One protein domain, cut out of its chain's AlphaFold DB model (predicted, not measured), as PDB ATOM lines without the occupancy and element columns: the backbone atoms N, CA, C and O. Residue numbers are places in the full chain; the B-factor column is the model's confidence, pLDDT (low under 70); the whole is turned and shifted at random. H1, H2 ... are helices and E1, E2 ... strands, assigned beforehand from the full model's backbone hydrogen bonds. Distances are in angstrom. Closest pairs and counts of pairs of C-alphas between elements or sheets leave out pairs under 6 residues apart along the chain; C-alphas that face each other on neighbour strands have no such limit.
ATOM      1  N   ARG A  28      30.232   2.350  -4.776       80.50
ATOM      2  CA  ARG A  28      29.730   1.987  -3.443       80.50
ATOM      3  C   ARG A  28      28.347   2.588  -3.177       80.50
ATOM      4  O   ARG A  28      27.481   1.902  -2.650       80.50
ATOM      5  N   SER A  29      28.122   3.843  -3.559       76.56
ATOM      6  CA  SER A  29      26.809   4.480  -3.425       76.56
ATOM      7  C   SER A  29      25.752   3.796  -4.306       76.56
ATOM      8  O   SER A  29      24.674   3.465  -3.813       76.56
ATOM      9  N   GLY A  30      26.083   3.482  -5.564       77.00
ATOM     10  CA  GLY A  30      25.178   2.782  -6.481       77.00
ATOM     11  C   GLY A  30      24.796   1.378  -6.004       77.00
ATOM     12  O   GLY A  30      23.623   1.013  -6.018       77.00
ATOM     13  N   THR A  31      25.760   0.603  -5.501       80.44
ATOM     14  CA  THR A  31      25.494  -0.743  -4.956       80.44
ATOM     15  C   THR A  31      24.614  -0.719  -3.706       80.44
ATOM     16  O   THR A  31      23.762  -1.593  -3.547       80.44
ATOM     17  N   ILE A  32      24.767   0.286  -2.837       81.31
ATOM     18  CA  ILE A  32      23.881   0.475  -1.677       81.31
ATOM     19  C   ILE A  32      22.460   0.816  -2.138       81.31
ATOM     20  O   ILE A  32      21.507   0.209  -1.651       81.31
ATOM     21  N   GLY A  33      22.313   1.732  -3.101       80.06
ATOM     22  CA  GLY A  33      21.009   2.106  -3.653       80.06
ATOM     23  C   GLY A  33      20.258   0.915  -4.253       80.06
ATOM     24  O   GLY A  33      19.082   0.716  -3.960       80.06
ATOM     25  N   LEU A  34      20.957   0.068  -5.016       82.94
ATOM     26  CA  LEU A  34      20.374  -1.150  -5.588       82.94
ATOM     27  C   LEU A  34      19.892  -2.127  -4.511       82.94
ATOM     28  O   LEU A  34      18.785  -2.647  -4.619       82.94
ATOM     29  N   ARG A  35      20.677  -2.346  -3.449       83.69
ATOM     30  CA  ARG A  35      20.277  -3.237  -2.346       83.69
ATOM     31  C   ARG A  35      19.054  -2.720  -1.597       83.69
ATOM     32  O   ARG A  35      18.161  -3.498  -1.288       83.69
ATOM     33  N   LEU A  36      18.987  -1.415  -1.330       85.38
ATOM     34  CA  LEU A  36      17.814  -0.811  -0.692       85.38
ATOM     35  C   LEU A  36      16.570  -0.934  -1.577       85.38
ATOM     36  O   LEU A  36      15.511  -1.302  -1.081       85.38
ATOM     37  N   SER A  37      16.711  -0.703  -2.885       87.25
ATOM     38  CA  SER A  37      15.615  -0.881  -3.840       87.25
ATOM     39  C   SER A  37      15.128  -2.330  -3.904       87.25
ATOM     40  O   SER A  37      13.927  -2.558  -4.003       87.25
ATOM     41  N   GLN A  38      16.037  -3.305  -3.849       86.31
ATOM     42  CA  GLN A  38      15.684  -4.727  -3.838       86.31
ATOM     43  C   GLN A  38      14.981  -5.128  -2.542       86.31
ATOM     44  O   GLN A  38      13.996  -5.858  -2.587       86.31
ATOM     45  N   ASN A  39      15.446  -4.622  -1.398       84.50
ATOM     46  CA  ASN A  39      14.804  -4.877  -0.111       84.50
ATOM     47  C   ASN A  39      13.387  -4.297  -0.067       84.50
ATOM     48  O   ASN A  39      12.471  -4.958   0.414       84.50
ATOM     49  N   GLU A  40      13.201  -3.084  -0.591       88.00
ATOM     50  CA  GLU A  40      11.878  -2.467  -0.665       88.00
ATOM     51  C   GLU A  40      10.951  -3.230  -1.617       88.00
ATOM     52  O   GLU A  40       9.814  -3.517  -1.252       88.00
ATOM     53  N   GLY A  41      11.449  -3.636  -2.791       87.50
ATOM     54  CA  GLY A  41      10.698  -4.484  -3.722       87.50
ATOM     55  C   GLY A  41      10.268  -5.802  -3.077       87.50
ATOM     56  O   GLY A  41       9.086  -6.123  -3.060       87.50
ATOM     57  N   SER A  42      11.202  -6.501  -2.426       87.00
ATOM     58  CA  SER A  42      10.911  -7.750  -1.712       87.00
ATOM     59  C   SER A  42       9.878  -7.564  -0.598       87.00
ATOM     60  O   SER A  42       9.072  -8.465  -0.369       87.00
ATOM     61  N   ARG A  43       9.884  -6.420   0.097       87.69
ATOM     62  CA  ARG A  43       8.895  -6.109   1.135       87.69
ATOM     63  C   ARG A  43       7.499  -5.907   0.544       87.69
ATOM     64  O   ARG A  43       6.534  -6.435   1.090       87.69
ATOM     65  N   LEU A  44       7.394  -5.150  -0.547       90.88
ATOM     66  CA  LEU A  44       6.121  -4.906  -1.228       90.88
ATOM     67  C   LEU A  44       5.551  -6.198  -1.817       90.88
ATOM     68  O   LEU A  44       4.371  -6.482  -1.621       90.88
ATOM     69  N   ASP A  45       6.393  -7.010  -2.453       89.88
ATOM     70  CA  ASP A  45       5.994  -8.307  -3.000       89.88
ATOM     71  C   ASP A  45       5.476  -9.233  -1.892       89.88
ATOM     72  O   ASP A  45       4.423  -9.855  -2.044       89.88
ATOM     73  N   ALA A  46       6.163  -9.297  -0.746       90.19
ATOM     74  CA  ALA A  46       5.723 -10.098   0.396       90.19
ATOM     75  C   ALA A  46       4.332  -9.673   0.896       90.19
ATOM     76  O   ALA A  46       3.461 -10.518   1.110       90.19
ATOM     77  N   GLN A  47       4.092  -8.365   1.026       92.12
ATOM     78  CA  GLN A  47       2.798  -7.830   1.460       92.12
ATOM     79  C   GLN A  47       1.679  -8.120   0.455       92.12
ATOM     80  O   GLN A  47       0.593  -8.532   0.854       92.12
ATOM     81  N   GLN A  48       1.937  -7.944  -0.842       92.38
ATOM     82  CA  GLN A  48       0.951  -8.226  -1.887       92.38
ATOM     83  C   GLN A  48       0.578  -9.712  -1.928       92.38
ATOM     84  O   GLN A  48      -0.594 -10.055  -2.082       92.38
ATOM     85  N   ASN A  49       1.553 -10.602  -1.738       92.50
ATOM     86  CA  ASN A  49       1.309 -12.040  -1.690       92.50
ATOM     87  C   ASN A  49       0.531 -12.452  -0.430       92.50
ATOM     88  O   ASN A  49      -0.429 -13.217  -0.538       92.50
ATOM     89  N   ALA A  50       0.877 -11.904   0.739       92.88
ATOM     90  CA  ALA A  50       0.117 -12.121   1.971       92.88
ATOM     91  C   ALA A  50      -1.335 -11.624   1.835       92.88
ATOM     92  O   ALA A  50      -2.269 -12.335   2.198       92.88
ATOM     93  N   GLN A  51      -1.541 -10.450   1.228       93.50
ATOM     94  CA  GLN A  51      -2.874  -9.907   0.955       93.50
ATOM     95  C   GLN A  51      -3.660 -10.787  -0.026       93.50
ATOM     96  O   GLN A  51      -4.837 -11.063   0.189       93.50
ATOM     97  N   THR A  52      -3.006 -11.286  -1.075       93.00
ATOM     98  CA  THR A  52      -3.631 -12.197  -2.046       93.00
ATOM     99  C   THR A  52      -4.111 -13.482  -1.370       93.00
ATOM    100  O   THR A  52      -5.211 -13.959  -1.650       93.00
ATOM    101  N   LEU A  53      -3.314 -14.041  -0.454       93.50
ATOM    102  CA  LEU A  53      -3.723 -15.198   0.341       93.50
ATOM    103  C   LEU A  53      -4.898 -14.860   1.265       93.50
ATOM    104  O   LEU A  53      -5.861 -15.622   1.329       93.50
ATOM    105  N   LEU A  54      -4.843 -13.719   1.952       93.81
ATOM    106  CA  LEU A  54      -5.917 -13.261   2.830       93.81
ATOM    107  C   LEU A  54      -7.248 -13.154   2.081       93.81
ATOM    108  O   LEU A  54      -8.277 -13.628   2.566       93.81
ATOM    109  N   GLU A  55      -7.229 -12.575   0.883       92.12
ATOM    110  CA  GLU A  55      -8.398 -12.454   0.012       92.12
ATOM    111  C   GLU A  55      -8.883 -13.816  -0.488       92.12
ATOM    112  O   GLU A  55     -10.087 -14.074  -0.490       92.12
ATOM    113  N   ALA A  56      -7.970 -14.717  -0.861       90.75
ATOM    114  CA  ALA A  56      -8.319 -16.073  -1.278       90.75
ATOM    115  C   ALA A  56      -9.045 -16.845  -0.163       90.75
ATOM    116  O   ALA A  56     -10.069 -17.484  -0.415       90.75
ATOM    117  N   ILE A  57      -8.563 -16.736   1.078       91.88
ATOM    118  CA  ILE A  57      -9.201 -17.345   2.249       91.88
ATOM    119  C   ILE A  57     -10.547 -16.669   2.542       91.88
ATOM    120  O   ILE A  57     -11.545 -17.356   2.764       91.88
ATOM    121  N   SER A  58     -10.589 -15.334   2.504       90.12
ATOM    122  CA  SER A  58     -11.780 -14.539   2.829       90.12
ATOM    123  C   SER A  58     -12.929 -14.752   1.842       90.12
ATOM    124  O   SER A  58     -14.093 -14.778   2.238       90.12
ATOM    125  N   ASN A  59     -12.621 -14.968   0.562       89.31
ATOM    126  CA  ASN A  59     -13.616 -15.240  -0.475       89.31
ATOM    127  C   ASN A  59     -14.174 -16.670  -0.421       89.31
ATOM    128  O   ASN A  59     -15.160 -16.985  -1.094       89.31
ATOM    129  N   ARG A  60     -13.578 -17.553   0.386       88.56
ATOM    130  CA  ARG A  60     -14.008 -18.943   0.521       88.56
ATOM    131  C   ARG A  60     -14.943 -19.092   1.717       88.56
ATOM    132  O   ARG A  60     -14.513 -19.278   2.849       88.56
ATOM    133  N   SER A  61     -16.249 -19.100   1.456       82.62
ATOM    134  CA  SER A  61     -17.284 -19.247   2.496       82.62
ATOM    135  C   SER A  61     -17.104 -20.489   3.381       82.62
ATOM    136  O   SER A  61     -17.373 -20.432   4.580       82.62
ATOM    137  N   ALA A  62     -16.590 -21.591   2.823       86.31
ATOM    138  CA  ALA A  62     -16.309 -22.824   3.561       86.31
ATOM    139  C   ALA A  62     -15.293 -22.633   4.707       86.31
ATOM    140  O   ALA A  62     -15.384 -23.334   5.717       86.31
ATOM    141  N   SER A  63     -14.380 -21.660   4.583       86.62
ATOM    142  CA  SER A  63     -13.362 -21.346   5.593       86.62
ATOM    143  C   SER A  63     -13.964 -20.831   6.902       86.62
ATOM    144  O   SER A  63     -13.342 -20.962   7.951       86.62
ATOM    145  N   PHE A  64     -15.190 -20.300   6.862       90.00
ATOM    146  CA  PHE A  64     -15.857 -19.677   8.009       90.00
ATOM    147  C   PHE A  64     -17.060 -20.470   8.525       90.00
ATOM    148  O   PHE A  64     -18.007 -19.916   9.092       90.00
ATOM    149  N   THR A  65     -17.043 -21.786   8.325       88.62
ATOM    150  CA  THR A  65     -18.083 -22.661   8.867       88.62
ATOM    151  C   THR A  65     -18.033 -22.644  10.394       88.62
ATOM    152  O   THR A  65     -17.011 -22.950  11.003       88.62
ATOM    153  N   VAL A  66     -19.153 -22.290  11.023       87.31
ATOM    154  CA  VAL A  66     -19.269 -22.206  12.482       87.31
ATOM    155  C   VAL A  66     -19.524 -23.597  13.057       87.31
ATOM    156  O   VAL A  66     -20.646 -24.097  13.004       87.31
ATOM    157  N   LEU A  67     -18.485 -24.205  13.627       85.56
ATOM    158  CA  LEU A  67     -18.601 -25.422  14.432       85.56
ATOM    159  C   LEU A  67     -18.759 -25.069  15.926       85.56
ATOM    160  O   LEU A  67     -18.374 -23.959  16.324       85.56
ATOM    161  N   PRO A  68     -19.328 -25.975  16.748       81.81
ATOM    162  CA  PRO A  68     -19.389 -25.813  18.200       81.81
ATOM    163  C   PRO A  68     -18.000 -25.627  18.825       81.81
ATOM    164  O   PRO A  68     -17.030 -26.224  18.358       81.81
ATOM    165  N   GLY A  69     -17.924 -24.832  19.893       84.62
ATOM    166  CA  GLY A  69     -16.673 -24.464  20.547       84.62
ATOM    167  C   GLY A  69     -16.020 -23.208  19.968       84.62
ATOM    168  O   GLY A  69     -16.436 -22.650  18.943       84.62
ATOM    169  N   SER A  70     -14.953 -22.785  20.631       87.94
ATOM    170  CA  SER A  70     -14.081 -21.682  20.239       87.94
ATOM    171  C   SER A  70     -12.629 -22.000  20.597       87.94
ATOM    172  O   SER A  70     -12.348 -23.055  21.163       87.94
ATOM    173  N   ASP A  71     -11.714 -21.116  20.208       89.69
ATOM    174  CA  ASP A  71     -10.269 -21.248  20.417       89.69
ATOM    175  C   ASP A  71      -9.651 -22.483  19.739       89.69
ATOM    176  O   ASP A  71      -8.879 -23.249  20.314       89.69
ATOM    177  N   TYR A  72     -10.009 -22.695  18.470       90.12
ATOM    178  CA  TYR A  72      -9.427 -23.752  17.645       90.12
ATOM    179  C   TYR A  72      -9.040 -23.238  16.262       90.12
ATOM    180  O   TYR A  72      -9.663 -22.335  15.698       90.12
ATOM    181  N   ILE A  73      -8.010 -23.853  15.682       91.25
ATOM    182  CA  ILE A  73      -7.654 -23.651  14.277       91.25
ATOM    183  C   ILE A  73      -8.673 -24.427  13.443       91.25
ATOM    184  O   ILE A  73      -8.784 -25.639  13.579       91.25
ATOM    185  N   GLN A  74      -9.439 -23.732  12.605       91.44
ATOM    186  CA  GLN A  74     -10.417 -24.340  11.702       91.44
ATOM    187  C   GLN A  74      -9.698 -24.992  10.523       91.44
ATOM    188  O   GLN A  74      -9.897 -26.166  10.219       91.44
ATOM    189  N   SER A  75      -8.837 -24.219   9.871       92.81
ATOM    190  CA  SER A  75      -8.045 -24.662   8.731       92.81
ATOM    191  C   SER A  75      -6.729 -23.903   8.700       92.81
ATOM    192  O   SER A  75      -6.634 -22.782   9.203       92.81
ATOM    193  N   CYS A  76      -5.697 -24.518   8.151       94.25
ATOM    194  CA  CYS A  76      -4.398 -23.897   7.992       94.25
ATOM    195  C   CYS A  76      -3.679 -24.464   6.779       94.25
ATOM    196  O   CYS A  76      -4.037 -25.514   6.252       94.25
ATOM    197  N   VAL A  77      -2.661 -23.757   6.317       93.94
ATOM    198  CA  VAL A  77      -1.864 -24.176   5.180       93.94
ATOM    199  C   VAL A  77      -0.436 -23.688   5.315       93.94
ATOM    200  O   VAL A  77      -0.178 -22.611   5.848       93.94
ATOM    201  N   ILE A  78       0.492 -24.508   4.836       93.25
ATOM    202  CA  ILE A  78       1.913 -24.197   4.727       93.25
ATOM    203  C   ILE A  78       2.331 -24.598   3.313       93.25
ATOM    204  O   ILE A  78       2.091 -25.731   2.891       93.25
ATOM    205  N   GLY A  79       2.911 -23.658   2.577       91.12
ATOM    206  CA  GLY A  79       3.444 -23.882   1.242       91.12
ATOM    207  C   GLY A  79       4.592 -24.891   1.251       91.12
ATOM    208  O   GLY A  79       5.302 -25.061   2.239       91.12
ATOM    209  N   SER A  80       4.785 -25.586   0.133       89.62
ATOM    210  CA  SER A  80       5.725 -26.710   0.043       89.62
ATOM    211  C   SER A  80       7.199 -26.337   0.229       89.62
ATOM    212  O   SER A  80       7.994 -27.207   0.562       89.62
ATOM    213  N   SER A  81       7.573 -25.077  -0.018       89.81
ATOM    214  CA  SER A  81       8.952 -24.591   0.146       89.81
ATOM    215  C   SER A  81       9.232 -24.106   1.569       89.81
ATOM    216  O   SER A  81      10.363 -23.730   1.877       89.81
ATOM    217  N   LEU A  82       8.218 -24.085   2.435       89.56
ATOM    218  CA  LEU A  82       8.321 -23.627   3.812       89.56
ATOM    219  C   LEU A  82       8.571 -24.785   4.773       89.56
ATOM    220  O   LEU A  82       7.996 -25.866   4.665       89.56
ATOM    221  N   SER A  83       9.395 -24.524   5.783       89.75
ATOM    222  CA  SER A  83       9.630 -25.458   6.875       89.75
ATOM    223  C   SER A  83       8.735 -25.122   8.064       89.75
ATOM    224  O   SER A  83       8.914 -24.094   8.717       89.75
ATOM    225  N   ALA A  84       7.816 -26.026   8.411       89.19
ATOM    226  CA  ALA A  84       6.928 -25.859   9.563       89.19
ATOM    227  C   ALA A  84       7.688 -25.615  10.884       89.19
ATOM    228  O   ALA A  84       7.215 -24.875  11.746       89.19
ATOM    229  N   SER A  85       8.886 -26.190  11.047       90.06
ATOM    230  CA  SER A  85       9.710 -25.976  12.243       90.06
ATOM    231  C   SER A  85      10.335 -24.578  12.281       90.06
ATOM    232  O   SER A  85      10.365 -23.955  13.347       90.06
ATOM    233  N   LYS A  86      10.776 -24.055  11.126       88.81
ATOM    234  CA  LYS A  86      11.290 -22.682  11.015       88.81
ATOM    235  C   LYS A  86      10.158 -21.674  11.223       88.81
ATOM    236  O   LYS A  86      10.341 -20.767  12.025       88.81
ATOM    237  N   LEU A  87       8.979 -21.888  10.628       89.38
ATOM    238  CA  LEU A  87       7.800 -21.036  10.850       89.38
ATOM    239  C   LEU A  87       7.393 -20.976  12.324       89.38
ATOM    240  O   LEU A  87       7.149 -19.895  12.851       89.38
ATOM    241  N   SER A  88       7.364 -22.123  13.002       90.62
ATOM    242  CA  SER A  88       7.035 -22.176  14.430       90.62
ATOM    243  C   SER A  88       8.050 -21.403  15.274       90.62
ATOM    244  O   SER A  88       7.675 -20.614  16.137       90.62
ATOM    245  N   THR A  89       9.344 -21.556  14.984       89.38
ATOM    246  CA  THR A  89      10.408 -20.887  15.750       89.38
ATOM    247  C   THR A  89      10.500 -19.388  15.460       89.38
ATOM    248  O   THR A  89      10.783 -18.607  16.363       89.38
ATOM    249  N   GLN A  90      10.312 -18.985  14.202       85.50
ATOM    250  CA  GLN A  90      10.538 -17.610  13.751       85.50
ATOM    251  C   GLN A  90       9.278 -16.748  13.834       85.50
ATOM    252  O   GLN A  90       9.367 -15.605  14.269       85.50
ATOM    253  N   GLN A  91       8.125 -17.299  13.447       85.50
ATOM    254  CA  GLN A  91       6.852 -16.574  13.354       85.50
ATOM    255  C   GLN A  91       5.842 -17.002  14.428       85.50
ATOM    256  O   GLN A  91       4.756 -16.440  14.515       85.50
ATOM    257  N   GLY A  92       6.142 -18.029  15.235       88.31
ATOM    258  CA  GLY A  92       5.162 -18.595  16.171       88.31
ATOM    259  C   GLY A  92       3.983 -19.282  15.472       88.31
ATOM    260  O   GLY A  92       2.971 -19.576  16.109       88.31
ATOM    261  N   PHE A  93       4.090 -19.538  14.165       91.56
ATOM    262  CA  PHE A  93       3.016 -20.116  13.372       91.56
ATOM    263  C   PHE A  93       3.052 -21.645  13.431       91.56
ATOM    264  O   PHE A  93       4.079 -22.273  13.176       91.56
ATOM    265  N   SER A  94       1.903 -22.260  13.712       90.75
ATOM    266  CA  SER A  94       1.748 -23.714  13.690       90.75
ATOM    267  C   SER A  94       0.495 -24.120  12.921       90.75
ATOM    268  O   SER A  94      -0.550 -23.478  13.014       90.75
ATOM    269  N   CYS A  95       0.614 -25.204  12.156       91.75
ATOM    270  CA  CYS A  95      -0.490 -25.796  11.415       91.75
ATOM    271  C   CYS A  95      -0.589 -27.288  11.758       91.75
ATOM    272  O   CYS A  95       0.245 -28.075  11.299       91.75
ATOM    273  N   PRO A  96      -1.563 -27.693  12.590       89.62
ATOM    274  CA  PRO A  96      -1.828 -29.101  12.852       89.62
ATOM    275  C   PRO A  96      -2.203 -29.824  11.554       89.62
ATOM    276  O   PRO A  96      -3.044 -29.348  10.795       89.62
ATOM    277  N   SER A  97      -1.626 -31.002  11.311       86.06
ATOM    278  CA  SER A  97      -1.872 -31.769  10.077       86.06
ATOM    279  C   SER A  97      -3.342 -32.153   9.880       86.06
ATOM    280  O   SER A  97      -3.791 -32.264   8.744       86.06
ATOM    281  N   ALA A  98      -4.105 -32.300  10.967       86.50
ATOM    282  CA  ALA A  98      -5.545 -32.563  10.929       86.50
ATOM    283  C   ALA A  98      -6.366 -31.411  10.317       86.50
ATOM    284  O   ALA A  98      -7.486 -31.633   9.865       86.50
ATOM    285  N   ASN A  99      -5.810 -30.198  10.289       87.94
ATOM    286  CA  ASN A  99      -6.459 -28.978   9.812       87.94
ATOM    287  C   ASN A  99      -5.799 -28.427   8.541       87.94
ATOM    288  O   ASN A  99      -6.151 -27.334   8.094       87.94
ATOM    289  N   ALA A 100      -4.837 -29.157   7.972       89.88
ATOM    290  CA  ALA A 100      -4.138 -28.743   6.768       89.88
ATOM    291  C   ALA A 100      -5.079 -28.799   5.549       89.88
ATOM    292  O   ALA A 100      -5.562 -29.869   5.184       89.88
ATOM    293  N   ASP A 101      -5.307 -27.656   4.899       89.56
ATOM    294  CA  ASP A 101      -6.068 -27.547   3.651       89.56
ATOM    295  C   ASP A 101      -5.236 -26.819   2.589       89.56
ATOM    296  O   ASP A 101      -5.150 -25.590   2.555       89.56
ATOM    297  N   THR A 102      -4.636 -27.584   1.675       84.88
ATOM    298  CA  THR A 102      -3.853 -27.032   0.560       84.88
ATOM    299  C   THR A 102      -4.702 -26.239  -0.428       84.88
ATOM    300  O   THR A 102      -4.158 -25.397  -1.140       84.88
ATOM    301  N   ALA A 103      -6.027 -26.423  -0.445       85.75
ATOM    302  CA  ALA A 103      -6.922 -25.637  -1.287       85.75
ATOM    303  C   ALA A 103      -7.108 -24.192  -0.784       85.75
ATOM    304  O   ALA A 103      -7.788 -23.400  -1.437       85.75
ATOM    305  N   LEU A 104      -6.539 -23.827   0.372       84.88
ATOM    306  CA  LEU A 104      -6.437 -22.428   0.800       84.88
ATOM    307  C   LEU A 104      -5.375 -21.649   0.014       84.88
ATOM    308  O   LEU A 104      -5.439 -20.422  -0.026       84.88
ATOM    309  N   LEU A 105      -4.403 -22.330  -0.604       87.62
ATOM    310  CA  LEU A 105      -3.356 -21.653  -1.363       87.62
ATOM    311  C   LEU A 105      -3.912 -21.127  -2.690       87.62
ATOM    312  O   LEU A 105      -4.486 -21.895  -3.468       87.62
ATOM    313  N   PRO A 106      -3.708 -19.838  -3.005       86.56
ATOM    314  CA  PRO A 106      -4.052 -19.313  -4.312       86.56
ATOM    315  C   PRO A 106      -3.105 -19.899  -5.366       86.56
ATOM    316  O   PRO A 106      -1.926 -20.129  -5.099       86.56
ATOM    317  N   ALA A 107      -3.602 -20.097  -6.589       82.69
ATOM    318  CA  ALA A 107      -2.813 -20.590  -7.720       82.69
ATOM    319  C   ALA A 107      -1.862 -19.502  -8.258       82.69
ATOM    320  O   ALA A 107      -2.052 -18.957  -9.344       82.69
ATOM    321  N   THR A 108      -0.847 -19.157  -7.470       81.00
ATOM    322  CA  THR A 108       0.181 -18.164  -7.798       81.00
ATOM    323  C   THR A 108       1.555 -18.819  -7.870       81.00
ATOM    324  O   THR A 108       1.791 -19.884  -7.290       81.00
ATOM    325  N   HIS A 109       2.495 -18.153  -8.543       80.06
ATOM    326  CA  HIS A 109       3.895 -18.584  -8.594       80.06
ATOM    327  C   HIS A 109       4.555 -18.632  -7.203       80.06
ATOM    328  O   HIS A 109       5.506 -19.373  -6.992       80.06
ATOM    329  N   TYR A 110       4.020 -17.874  -6.245       84.12
ATOM    330  CA  TYR A 110       4.547 -17.743  -4.890       84.12
ATOM    331  C   TYR A 110       3.831 -18.621  -3.859       84.12
ATOM    332  O   TYR A 110       4.150 -18.558  -2.675       84.12
ATOM    333  N   SER A 111       2.893 -19.464  -4.300       87.44
ATOM    334  CA  SER A 111       2.098 -20.345  -3.434       87.44
ATOM    335  C   SER A 111       2.927 -21.266  -2.540       87.44
ATOM    336  O   SER A 111       2.502 -21.593  -1.435       87.44
ATOM    337  N   SER A 112       4.135 -21.638  -2.961       89.94
ATOM    338  CA  SER A 112       5.030 -22.480  -2.167       89.94
ATOM    339  C   SER A 112       5.665 -21.769  -0.965       89.94
ATOM    340  O   SER A 112       6.134 -22.456  -0.063       89.94
ATOM    341  N   TYR A 113       5.644 -20.431  -0.929       91.06
ATOM    342  CA  TYR A 113       6.187 -19.579   0.144       91.06
ATOM    343  C   TYR A 113       5.099 -18.935   1.013       91.06
ATOM    344  O   TYR A 113       5.378 -18.066   1.839       91.06
ATOM    345  N   LEU A 114       3.845 -19.332   0.803       92.94
ATOM    346  CA  LEU A 114       2.692 -18.818   1.522       92.94
ATOM    347  C   LEU A 114       2.321 -19.731   2.688       92.94
ATOM    348  O   LEU A 114       2.390 -20.954   2.583       92.94
ATOM    349  N   TYR A 115       1.870 -19.144   3.785       94.25
ATOM    350  CA  TYR A 115       1.273 -19.867   4.900       94.25
ATOM    351  C   TYR A 115       0.091 -19.080   5.444       94.25
ATOM    352  O   TYR A 115       0.039 -17.860   5.340       94.25
ATOM    353  N   GLY A 116      -0.880 -19.760   6.032       94.94
ATOM    354  CA  GLY A 116      -2.010 -19.066   6.621       94.94
ATOM    355  C   GLY A 116      -2.880 -19.967   7.463       94.94
ATOM    356  O   GLY A 116      -2.811 -21.191   7.367       94.94
ATOM    357  N   SER A 117      -3.693 -19.366   8.315       94.56
ATOM    358  CA  SER A 117      -4.635 -20.080   9.160       94.56
ATOM    359  C   SER A 117      -5.916 -19.290   9.342       94.56
ATOM    360  O   SER A 117      -5.945 -18.064   9.284       94.56
ATOM    361  N   VAL A 118      -6.992 -20.028   9.569       94.94
ATOM    362  CA  VAL A 118      -8.271 -19.505  10.021       94.94
ATOM    363  C   VAL A 118      -8.500 -20.072  11.404       94.94
ATOM    364  O   VAL A 118      -8.629 -21.287  11.568       94.94
ATOM    365  N   ARG A 119      -8.535 -19.203  12.407       93.69
ATOM    366  CA  ARG A 119      -8.759 -19.570  13.802       93.69
ATOM    367  C   ARG A 119     -10.105 -19.045  14.265       93.69
ATOM    368  O   ARG A 119     -10.436 -17.891  14.020       93.69
ATOM    369  N   ARG A 120     -10.879 -19.888  14.940       93.31
ATOM    370  CA  ARG A 120     -12.083 -19.470  15.650       93.31
ATOM    371  C   ARG A 120     -11.667 -18.927  17.011       93.31
ATOM    372  O   ARG A 120     -11.143 -19.682  17.820       93.31
ATOM    373  N   GLU A 121     -11.916 -17.652  17.268       91.44
ATOM    374  CA  GLU A 121     -11.594 -17.024  18.551       91.44
ATOM    375  C   GLU A 121     -12.756 -17.149  19.537       91.44
ATOM    376  O   GLU A 121     -13.932 -17.110  19.150       91.44
ATOM    377  N   ALA A 122     -12.418 -17.240  20.821       88.06
ATOM    378  CA  ALA A 122     -13.369 -17.009  21.900       88.06
ATOM    379  C   ALA A 122     -13.584 -15.500  22.084       88.06
ATOM    380  O   ALA A 122     -12.644 -14.707  22.006       88.06
ATOM    381  N   ILE A 123     -14.817 -15.089  22.374       83.12
ATOM    382  CA  ILE A 123     -15.145 -13.689  22.651       83.12
ATOM    383  C   ILE A 123     -15.573 -13.581  24.109       83.12
ATOM    384  O   ILE A 123     -16.592 -14.140  24.505       83.12
ATOM    385  N   ASN A 124     -14.791 -12.862  24.919       80.94
ATOM    386  CA  ASN A 124     -15.044 -12.688  26.357       80.94
ATOM    387  C   ASN A 124     -15.249 -14.017  27.117       80.94
ATOM    388  O   ASN A 124     -16.058 -14.090  28.039       80.94
ATOM    389  N   GLY A 125     -14.532 -15.073  26.718       79.38
ATOM    390  CA  GLY A 125     -14.626 -16.403  27.333       79.38
ATOM    391  C   GLY A 125     -15.836 -17.240  26.900       79.38
ATOM    392  O   GLY A 125     -16.057 -18.303  27.472       79.38
ATOM    393  N   GLY A 126     -16.610 -16.784  25.911       81.12
ATOM    394  CA  GLY A 126     -17.696 -17.547  25.294       81.12
ATOM    395  C   GLY A 126     -17.480 -17.794  23.800       81.12
ATOM    396  O   GLY A 126     -16.706 -17.101  23.138       81.12
ATOM    397  N   ASP A 127     -18.220 -18.760  23.253       83.62
ATOM    398  CA  ASP A 127     -18.130 -19.136  21.834       83.62
ATOM    399  C   ASP A 127     -18.706 -18.077  20.885       83.62
ATOM    400  O   ASP A 127     -18.345 -18.015  19.705       83.62
ATOM    401  N   PHE A 128     -19.626 -17.253  21.385       83.94
ATOM    402  CA  PHE A 128     -20.373 -16.294  20.590       83.94
ATOM    403  C   PHE A 128     -20.524 -14.958  21.317       83.94
ATOM    404  O   PHE A 128     -20.728 -14.916  22.530       83.94
ATOM    405  N   ALA A 129     -20.490 -13.863  20.559       78.88
ATOM    406  CA  ALA A 129     -20.809 -12.535  21.063       78.88
ATOM    407  C   ALA A 129     -22.280 -12.189  20.794       78.88
ATOM    408  O   ALA A 129     -22.722 -12.280  19.642       78.88
ATOM    409  N   PRO A 130     -23.038 -11.740  21.809       70.81
ATOM    410  CA  PRO A 130     -24.403 -11.284  21.600       70.81
ATOM    411  C   PRO A 130     -24.431  -9.980  20.790       70.81
ATOM    412  O   PRO A 130     -23.611  -9.081  20.980       70.81
ATOM    413  N   VAL A 131     -25.426  -9.849  19.907       66.56
ATOM    414  CA  VAL A 131     -25.602  -8.682  19.014       66.56
ATOM    415  C   VAL A 131     -25.853  -7.375  19.780       66.56
ATOM    416  O   VAL A 131     -25.624  -6.292  19.241       66.56
ATOM    417  N   THR A 132     -26.243  -7.451  21.058       59.12
ATOM    418  CA  THR A 132     -26.383  -6.282  21.944       59.12
ATOM    419  C   THR A 132     -25.089  -5.479  22.093       59.12
ATOM    420  O   THR A 132     -25.153  -4.308  22.450       59.12
ATOM    421  N   ALA A 133     -23.929  -6.066  21.783       53.50
ATOM    422  CA  ALA A 133     -22.635  -5.402  21.883       53.50
ATOM    423  C   ALA A 133     -22.254  -4.527  20.667       53.50
ATOM    424  O   ALA A 133     -21.241  -3.838  20.746       53.50
ATOM    425  N   MET A 134     -22.995  -4.549  19.541       55.81
ATOM    426  CA  MET A 134     -22.493  -3.954  18.281       55.81
ATOM    427  C   MET A 134     -23.452  -3.071  17.464       55.81
ATOM    428  O   MET A 134     -22.969  -2.380  16.566       55.81
ATOM    429  N   ARG A 135     -24.771  -3.017  17.727       51.94
ATOM    430  CA  ARG A 135     -25.649  -2.048  17.029       51.94
ATOM    431  C   ARG A 135     -26.968  -1.763  17.746       51.94
ATOM    432  O   ARG A 135     -27.743  -2.673  18.017       51.94
ATOM    433  N   GLU A 136     -27.263  -0.483  17.947       48.62
ATOM    434  CA  GLU A 136     -28.570   0.008  18.385       48.62
ATOM    435  C   GLU A 136     -29.512   0.065  17.164       48.62
ATOM    436  O   GLU A 136     -29.237   0.760  16.187       48.62
ATOM    437  N   GLY A 137     -30.582  -0.739  17.167       55.47
ATOM    438  CA  GLY A 137     -31.664  -0.652  16.171       55.47
ATOM    439  C   GLY A 137     -31.878  -1.856  15.247       55.47
ATOM    440  O   GLY A 137     -32.750  -1.786  14.385       55.47
ATOM    441  N   ASP A 138     -31.145  -2.961  15.408       50.81
ATOM    442  CA  ASP A 138     -31.531  -4.238  14.790       50.81
ATOM    443  C   ASP A 138     -32.123  -5.177  15.840       50.81
ATOM    444  O   ASP A 138     -31.833  -5.068  17.029       50.81
ATOM    445  N   SER A 139     -32.942  -6.114  15.390       52.25
ATOM    446  CA  SER A 139     -33.576  -7.177  16.176       52.25
ATOM    447  C   SER A 139     -32.545  -8.176  16.750       52.25
ATOM    448  O   SER A 139     -32.548  -9.367  16.433       52.25
ATOM    449  N   GLY A 140     -31.646  -7.681  17.610       53.62
ATOM    450  CA  GLY A 140     -30.436  -8.315  18.157       53.62
ATOM    451  C   GLY A 140     -30.665  -9.499  19.093       53.62
ATOM    452  O   GLY A 140     -29.764  -9.920  19.810       53.62
ATOM    453  N   ASP A 141     -31.870 -10.052  19.074       60.16
ATOM    454  CA  ASP A 141     -32.286 -11.144  19.939       60.16
ATOM    455  C   ASP A 141     -32.255 -12.510  19.228       60.16
ATOM    456  O   ASP A 141     -32.361 -13.556  19.876       60.16
ATOM    457  N   ARG A 142     -32.087 -12.505  17.894       67.44
ATOM    458  CA  ARG A 142     -32.145 -13.695  17.022       67.44
ATOM    459  C   ARG A 142     -30.801 -14.174  16.489       67.44
ATOM    460  O   ARG A 142     -30.751 -15.234  15.868       67.44
ATOM    461  N   TYR A 143     -29.736 -13.409  16.683       75.38
ATOM    462  CA  TYR A 143     -28.428 -13.734  16.135       75.38
ATOM    463  C   TYR A 143     -27.344 -13.544  17.181       75.38
ATOM    464  O   TYR A 143     -27.507 -12.750  18.104       75.38
ATOM    465  N   ASP A 144     -26.246 -14.255  16.981       83.81
ATOM    466  CA  ASP A 144     -24.984 -14.077  17.681       83.81
ATOM    467  C   ASP A 144     -23.849 -13.993  16.649       83.81
ATOM    468  O   ASP A 144     -24.028 -14.362  15.484       83.81
ATOM    469  N   TYR A 145     -22.686 -13.486  17.049       85.75
ATOM    470  CA  TYR A 145     -21.512 -13.391  16.183       85.75
ATOM    471  C   TYR A 145     -20.427 -14.382  16.594       85.75
ATOM    472  O   TYR A 145     -20.075 -14.490  17.767       85.75
ATOM    473  N   ALA A 146     -19.866 -15.064  15.601       89.12
ATOM    474  CA  ALA A 146     -18.634 -15.831  15.705       89.12
ATOM    475  C   ALA A 146     -17.468 -14.982  15.179       89.12
ATOM    476  O   ALA A 146     -17.580 -14.415  14.092       89.12
ATOM    477  N   LEU A 147     -16.367 -14.892  15.928       90.88
ATOM    478  CA  LEU A 147     -15.149 -14.207  15.491       90.88
ATOM    479  C   LEU A 147     -14.157 -15.221  14.933       90.88
ATOM    480  O   LEU A 147     -13.781 -16.171  15.614       90.88
ATOM    481  N   PHE A 148     -13.702 -14.983  13.712       93.56
ATOM    482  CA  PHE A 148     -12.595 -15.702  13.110       93.56
ATOM    483  C   PHE A 148     -11.415 -14.757  12.921       93.56
ATOM    484  O   PHE A 148     -11.593 -13.645  12.434       93.56
ATOM    485  N   THR A 149     -10.217 -15.205  13.262       94.44
ATOM    486  CA  THR A 149      -8.970 -14.544  12.880       94.44
ATOM    487  C   THR A 149      -8.403 -15.278  11.679       94.44
ATOM    488  O   THR A 149      -8.174 -16.486  11.742       94.44
ATOM    489  N   VAL A 150      -8.186 -14.561  10.584       94.88
ATOM    490  CA  VAL A 150      -7.455 -15.067   9.426       94.88
ATOM    491  C   VAL A 150      -6.048 -14.500   9.477       94.88
ATOM    492  O   VAL A 150      -5.882 -13.284   9.451       94.88
ATOM    493  N   THR A 151      -5.055 -15.375   9.527       95.12
ATOM    494  CA  THR A 151      -3.645 -15.019   9.384       95.12
ATOM    495  C   THR A 151      -3.177 -15.478   8.015       95.12
ATOM    496  O   THR A 151      -3.387 -16.629   7.639       95.12
ATOM    497  N   ALA A 152      -2.545 -14.587   7.268       95.00
ATOM    498  CA  ALA A 152      -1.973 -14.861   5.964       95.00
ATOM    499  C   ALA A 152      -0.558 -14.295   5.921       95.00
ATOM    500  O   ALA A 152      -0.344 -13.116   6.198       95.00
ATOM    501  N   GLY A 153       0.405 -15.131   5.571       93.88
ATOM    502  CA  GLY A 153       1.807 -14.775   5.563       93.88
ATOM    503  C   GLY A 153       2.534 -15.271   4.327       93.88
ATOM    504  O   GLY A 153       2.164 -16.258   3.689       93.88
ATOM    505  N   TYR A 154       3.584 -14.540   3.997       92.81
ATOM    506  CA  TYR A 154       4.577 -14.867   2.995       92.81
ATOM    507  C   TYR A 154       5.938 -14.859   3.678       92.81
ATOM    508  O   TYR A 154       6.290 -13.872   4.327       92.81
ATOM    509  N   ASP A 155       6.708 -15.932   3.525       90.19
ATOM    510  CA  ASP A 155       8.026 -16.039   4.144       90.19
ATOM    511  C   ASP A 155       9.031 -16.682   3.179       90.19
ATOM    512  O   ASP A 155       8.814 -17.767   2.648       90.19
ATOM    513  N   ARG A 156      10.155 -16.007   2.933       86.69
ATOM    514  CA  ARG A 156      11.299 -16.565   2.192       86.69
ATOM    515  C   ARG A 156      12.564 -16.683   3.037       86.69
ATOM    516  O   ARG A 156      13.654 -16.874   2.507       86.69
ATOM    517  N   VAL A 157      12.410 -16.577   4.350       83.31
ATOM    518  CA  VAL A 157      13.414 -16.839   5.382       83.31
ATOM    519  C   VAL A 157      13.210 -18.238   5.963       83.31
ATOM    520  O   VAL A 157      14.171 -18.979   6.173       83.31
ATOM    521  N   ALA A 158      11.956 -18.625   6.193       81.94
ATOM    522  CA  ALA A 158      11.590 -19.899   6.803       81.94
ATOM    523  C   ALA A 158      11.518 -21.067   5.796       81.94
ATOM    524  O   ALA A 158      10.705 -21.983   5.939       81.94
ATOM    525  N   THR A 159      12.368 -21.053   4.768       81.94
ATOM    526  CA  THR A 159      12.371 -22.038   3.680       81.94
ATOM    527  C   THR A 159      13.111 -23.323   4.047       81.94
ATOM    528  O   THR A 159      13.997 -23.339   4.910       81.94
ATOM    529  N   THR A 160      12.738 -24.433   3.406       77.38
ATOM    530  CA  THR A 160      13.456 -25.719   3.506       77.38
ATOM    531  C   THR A 160      14.832 -25.650   2.867       77.38
ATOM    532  O   THR A 160      15.780 -26.248   3.370       77.38
ATOM    533  N   ASP A 161      14.927 -24.880   1.793       70.25
ATOM    534  CA  ASP A 161      16.157 -24.653   1.064       70.25
ATOM    535  C   ASP A 161      16.809 -23.436   1.717       70.25
ATOM    536  O   ASP A 161      16.165 -22.392   1.830       70.25
ATOM    537  N   ASP A 162      18.046 -23.556   2.205       65.75
ATOM    538  CA  ASP A 162      18.818 -22.457   2.814       65.75
ATOM    539  C   ASP A 162      19.230 -21.394   1.763       65.75
ATOM    540  O   ASP A 162      20.362 -20.906   1.730       65.75
ATOM    541  N   GLU A 163      18.313 -21.051   0.856       63.41
ATOM    542  CA  GLU A 163      18.417 -19.918  -0.045       63.41
ATOM    543  C   GLU A 163      18.565 -18.619   0.750       63.41
ATOM    544  O   GLU A 163      18.217 -18.519   1.929       63.41
ATOM    545  N   MET A 164      19.110 -17.593   0.092       62.22
ATOM    546  CA  MET A 164      19.264 -16.283   0.711       62.22
ATOM    547  C   MET A 164      17.906 -15.807   1.224       62.22
ATOM    548  O   MET A 164      17.001 -15.588   0.424       62.22
ATOM    549  N   ALA A 165      17.802 -15.641   2.544       64.94
ATOM    550  CA  ALA A 165      16.617 -15.148   3.225       64.94
ATOM    551  C   ALA A 165      16.120 -13.858   2.555       64.94
ATOM    552  O   ALA A 165      16.762 -12.808   2.647       64.94
ATOM    553  N   GLN A 166      14.993 -13.953   1.854       68.31
ATOM    554  CA  GLN A 166      14.288 -12.807   1.282       68.31
ATOM    555  C   GLN A 166      13.089 -12.507   2.185       68.31
ATOM    556  O   GLN A 166      12.571 -13.411   2.835       68.31
ATOM    557  N   GLY A 167      12.748 -11.227   2.339       77.88
ATOM    558  CA  GLY A 167      11.895 -10.743   3.427       77.88
ATOM    559  C   GLY A 167      10.551 -11.470   3.561       77.88
ATOM    560  O   GLY A 167      10.072 -12.110   2.628       77.88
ATOM    561  N   GLY A 168       9.933 -11.342   4.734       87.19
ATOM    562  CA  GLY A 168       8.608 -11.886   5.021       87.19
ATOM    563  C   GLY A 168       7.599 -10.792   5.357       87.19
ATOM    564  O   GLY A 168       7.972  -9.680   5.741       87.19
ATOM    565  N   ALA A 169       6.321 -11.115   5.214       91.31
ATOM    566  CA  ALA A 169       5.216 -10.280   5.654       91.31
ATOM    567  C   ALA A 169       4.077 -11.161   6.160       91.31
ATOM    568  O   ALA A 169       3.777 -12.190   5.561       91.31
ATOM    569  N   GLU A 170       3.418 -10.721   7.225       93.00
ATOM    570  CA  GLU A 170       2.228 -11.364   7.771       93.00
ATOM    571  C   GLU A 170       1.128 -10.323   7.956       93.00
ATOM    572  O   GLU A 170       1.380  -9.190   8.376       93.00
ATOM    573  N   ILE A 171      -0.095 -10.711   7.613       93.81
ATOM    574  CA  ILE A 171      -1.301  -9.913   7.764       93.81
ATOM    575  C   ILE A 171      -2.314 -10.755   8.533       93.81
ATOM    576  O   ILE A 171      -2.584 -11.903   8.177       93.81
ATOM    577  N   ALA A 172      -2.894 -10.168   9.575       93.94
ATOM    578  CA  ALA A 172      -3.967 -10.772  10.348       93.94
ATOM    579  C   ALA A 172      -5.232  -9.910  10.264       93.94
ATOM    580  O   ALA A 172      -5.173  -8.691  10.433       93.94
ATOM    581  N   GLN A 173      -6.380 -10.544  10.028       93.81
ATOM    582  CA  GLN A 173      -7.677  -9.880   9.942       93.81
ATOM    583  C   GLN A 173      -8.735 -10.615  10.769       93.81
ATOM    584  O   GLN A 173      -8.890 -11.830  10.668       93.81
ATOM    585  N   GLY A 174      -9.509  -9.855  11.546       91.56
ATOM    586  CA  GLY A 174     -10.705 -10.352  12.227       91.56
ATOM    587  C   GLY A 174     -11.938 -10.306  11.319       91.56
ATOM    588  O   GLY A 174     -12.215  -9.287  10.685       91.56
ATOM    589  N   VAL A 175     -12.698 -11.398  11.281       90.75
ATOM    590  CA  VAL A 175     -13.929 -11.560  10.501       90.75
ATOM    591  C   VAL A 175     -15.058 -11.991  11.433       90.75
ATOM    592  O   VAL A 175     -14.964 -13.015  12.107       90.75
ATOM    593  N   TYR A 176     -16.151 -11.227  11.452       88.81
ATOM    594  CA  TYR A 176     -17.359 -11.584  12.195       88.81
ATOM    595  C   TYR A 176     -18.368 -12.283  11.291       88.81
ATOM    596  O   TYR A 176     -18.793 -11.737  10.272       88.81
ATOM    597  N   VAL A 177     -18.810 -13.467  11.703       88.38
ATOM    598  CA  VAL A 177     -19.849 -14.237  11.017       88.38
ATOM    599  C   VAL A 177     -21.115 -14.242  11.853       88.38
ATOM    600  O   VAL A 177     -21.093 -14.564  13.038       88.38
ATOM    601  N   LYS A 178     -22.234 -13.879  11.225       86.44
ATOM    602  CA  LYS A 178     -23.556 -13.868  11.853       86.44
ATOM    603  C   LYS A 178     -24.113 -15.290  11.917       86.44
ATOM    604  O   LYS A 178     -24.236 -15.955  10.893       86.44
ATOM    605  N   VAL A 179     -24.499 -15.725  13.108       84.69
ATOM    606  CA  VAL A 179     -25.043 -17.056  13.395       84.69
ATOM    607  C   VAL A 179     -26.442 -16.898  13.970       84.69
ATOM    608  O   VAL A 179     -26.697 -15.989  14.756       84.69
ATOM    609  N   ALA A 180     -27.382 -17.746  13.560       79.75
ATOM    610  CA  ALA A 180     -28.728 -17.730  14.124       79.75
ATOM    611  C   ALA A 180     -28.721 -18.330  15.536       79.75
ATOM    612  O   ALA A 180     -28.246 -19.447  15.741       79.75
ATOM    613  N   ARG A 181     -29.296 -17.610  16.500       71.81
ATOM    614  CA  ARG A 181     -29.493 -18.105  17.861       71.81
ATOM    615  C   ARG A 181     -30.673 -19.075  17.862       71.81
ATOM    616  O   ARG A 181     -31.829 -18.653  17.793       71.81
TER     617      ARG A 181
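This is residues 28 to 181 of the 188 residues of the protein "PilX N-terminal" of Hydrocarboniphaga daqingensis (UniProt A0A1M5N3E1). One long helix, H1, lies along one face of a twisted four-stranded sheet, and its first part, residues 28 to 37, sticks out free of the rest. E3 and E4 form a long hairpin under H1, E2 and the edge strand E1 continue the sheet, and the short helices H2 and H3 only graze it. The 154 printed residues hold three named helices and four named strands, in the order H1 H2 E1 H3 E2 E3 E4; the sheet runs E1 E2 E3 E4, antiparallel throughout, and the class is mixed, helices and strands. The whole is loose, with a radius of gyration of the C-alphas of 18.6 A, and elongated, spanning 67 by 34 by 27 A.

H1, residues 28 to 58, is on the sheet of E1, residues 72 to 78, E2, residues 114 to 121, E3, residues 143 to 156, and E4, residues 166 to 180, as two layers, a helix on one face of a sheet. Its height over the sheet is 5.6 A. It lies over E3 and E4, and only just not over E2, on which 2 of its C-alphas fall. It runs along the strands, at 20 degrees to E4 on the local plane. Its closest C-alphas to E3 are those of Ala 50 and Gly 153, 4.8 A apart; to E4, those of Ala 46 and Ala 169, 5.3 A. H2, residues 61 to 64, is close to H1 but not clearly touching, with the C-alphas of Ile 57 and Ser 63 closest at 6.7 A, and grazes the sheet with residues 62 to 64. E1 and E2 are antiparallel at 178 degrees, with N 77 and O 116 2.8 A apart, within hydrogen-bond range. H3, residues 84 to 91, only grazes the sheet, and is apart from H1 and H2. E2, E3 and E4 form a meander, each strand the antiparallel neighbour of the one before. In the hairpin E2 and E3, N 117 and O 151 are within range at 2.8 A; in the hairpin E3 and E4, N 150 and O 173 are at 2.8 A. In H1 and H3 every O i to N i+4 pair is within hydrogen-bond range; H2 is too short for such a pair.

H1 begins at C-alpha 28, (29.730, 1.987, -3.443), and is 45.1 A long. E1 is 17.2 A and E2 22.3 A long. E3, 42.2 A, begins at C-alpha 143, (-28.428, -13.734, 16.135). E4, 45.2 A, ends at C-alpha 180, (-28.728, -17.730, 14.124).

The C-alphas of Arg 28 and Asp 141 are the two farthest apart, 67.6 A. The printed part has no cut. The links H3 to E2 and E2 to E3 are long. Mean pLDDT of the printed part is 84.5; residues 131 to 142 and 162 to 166 are under 70.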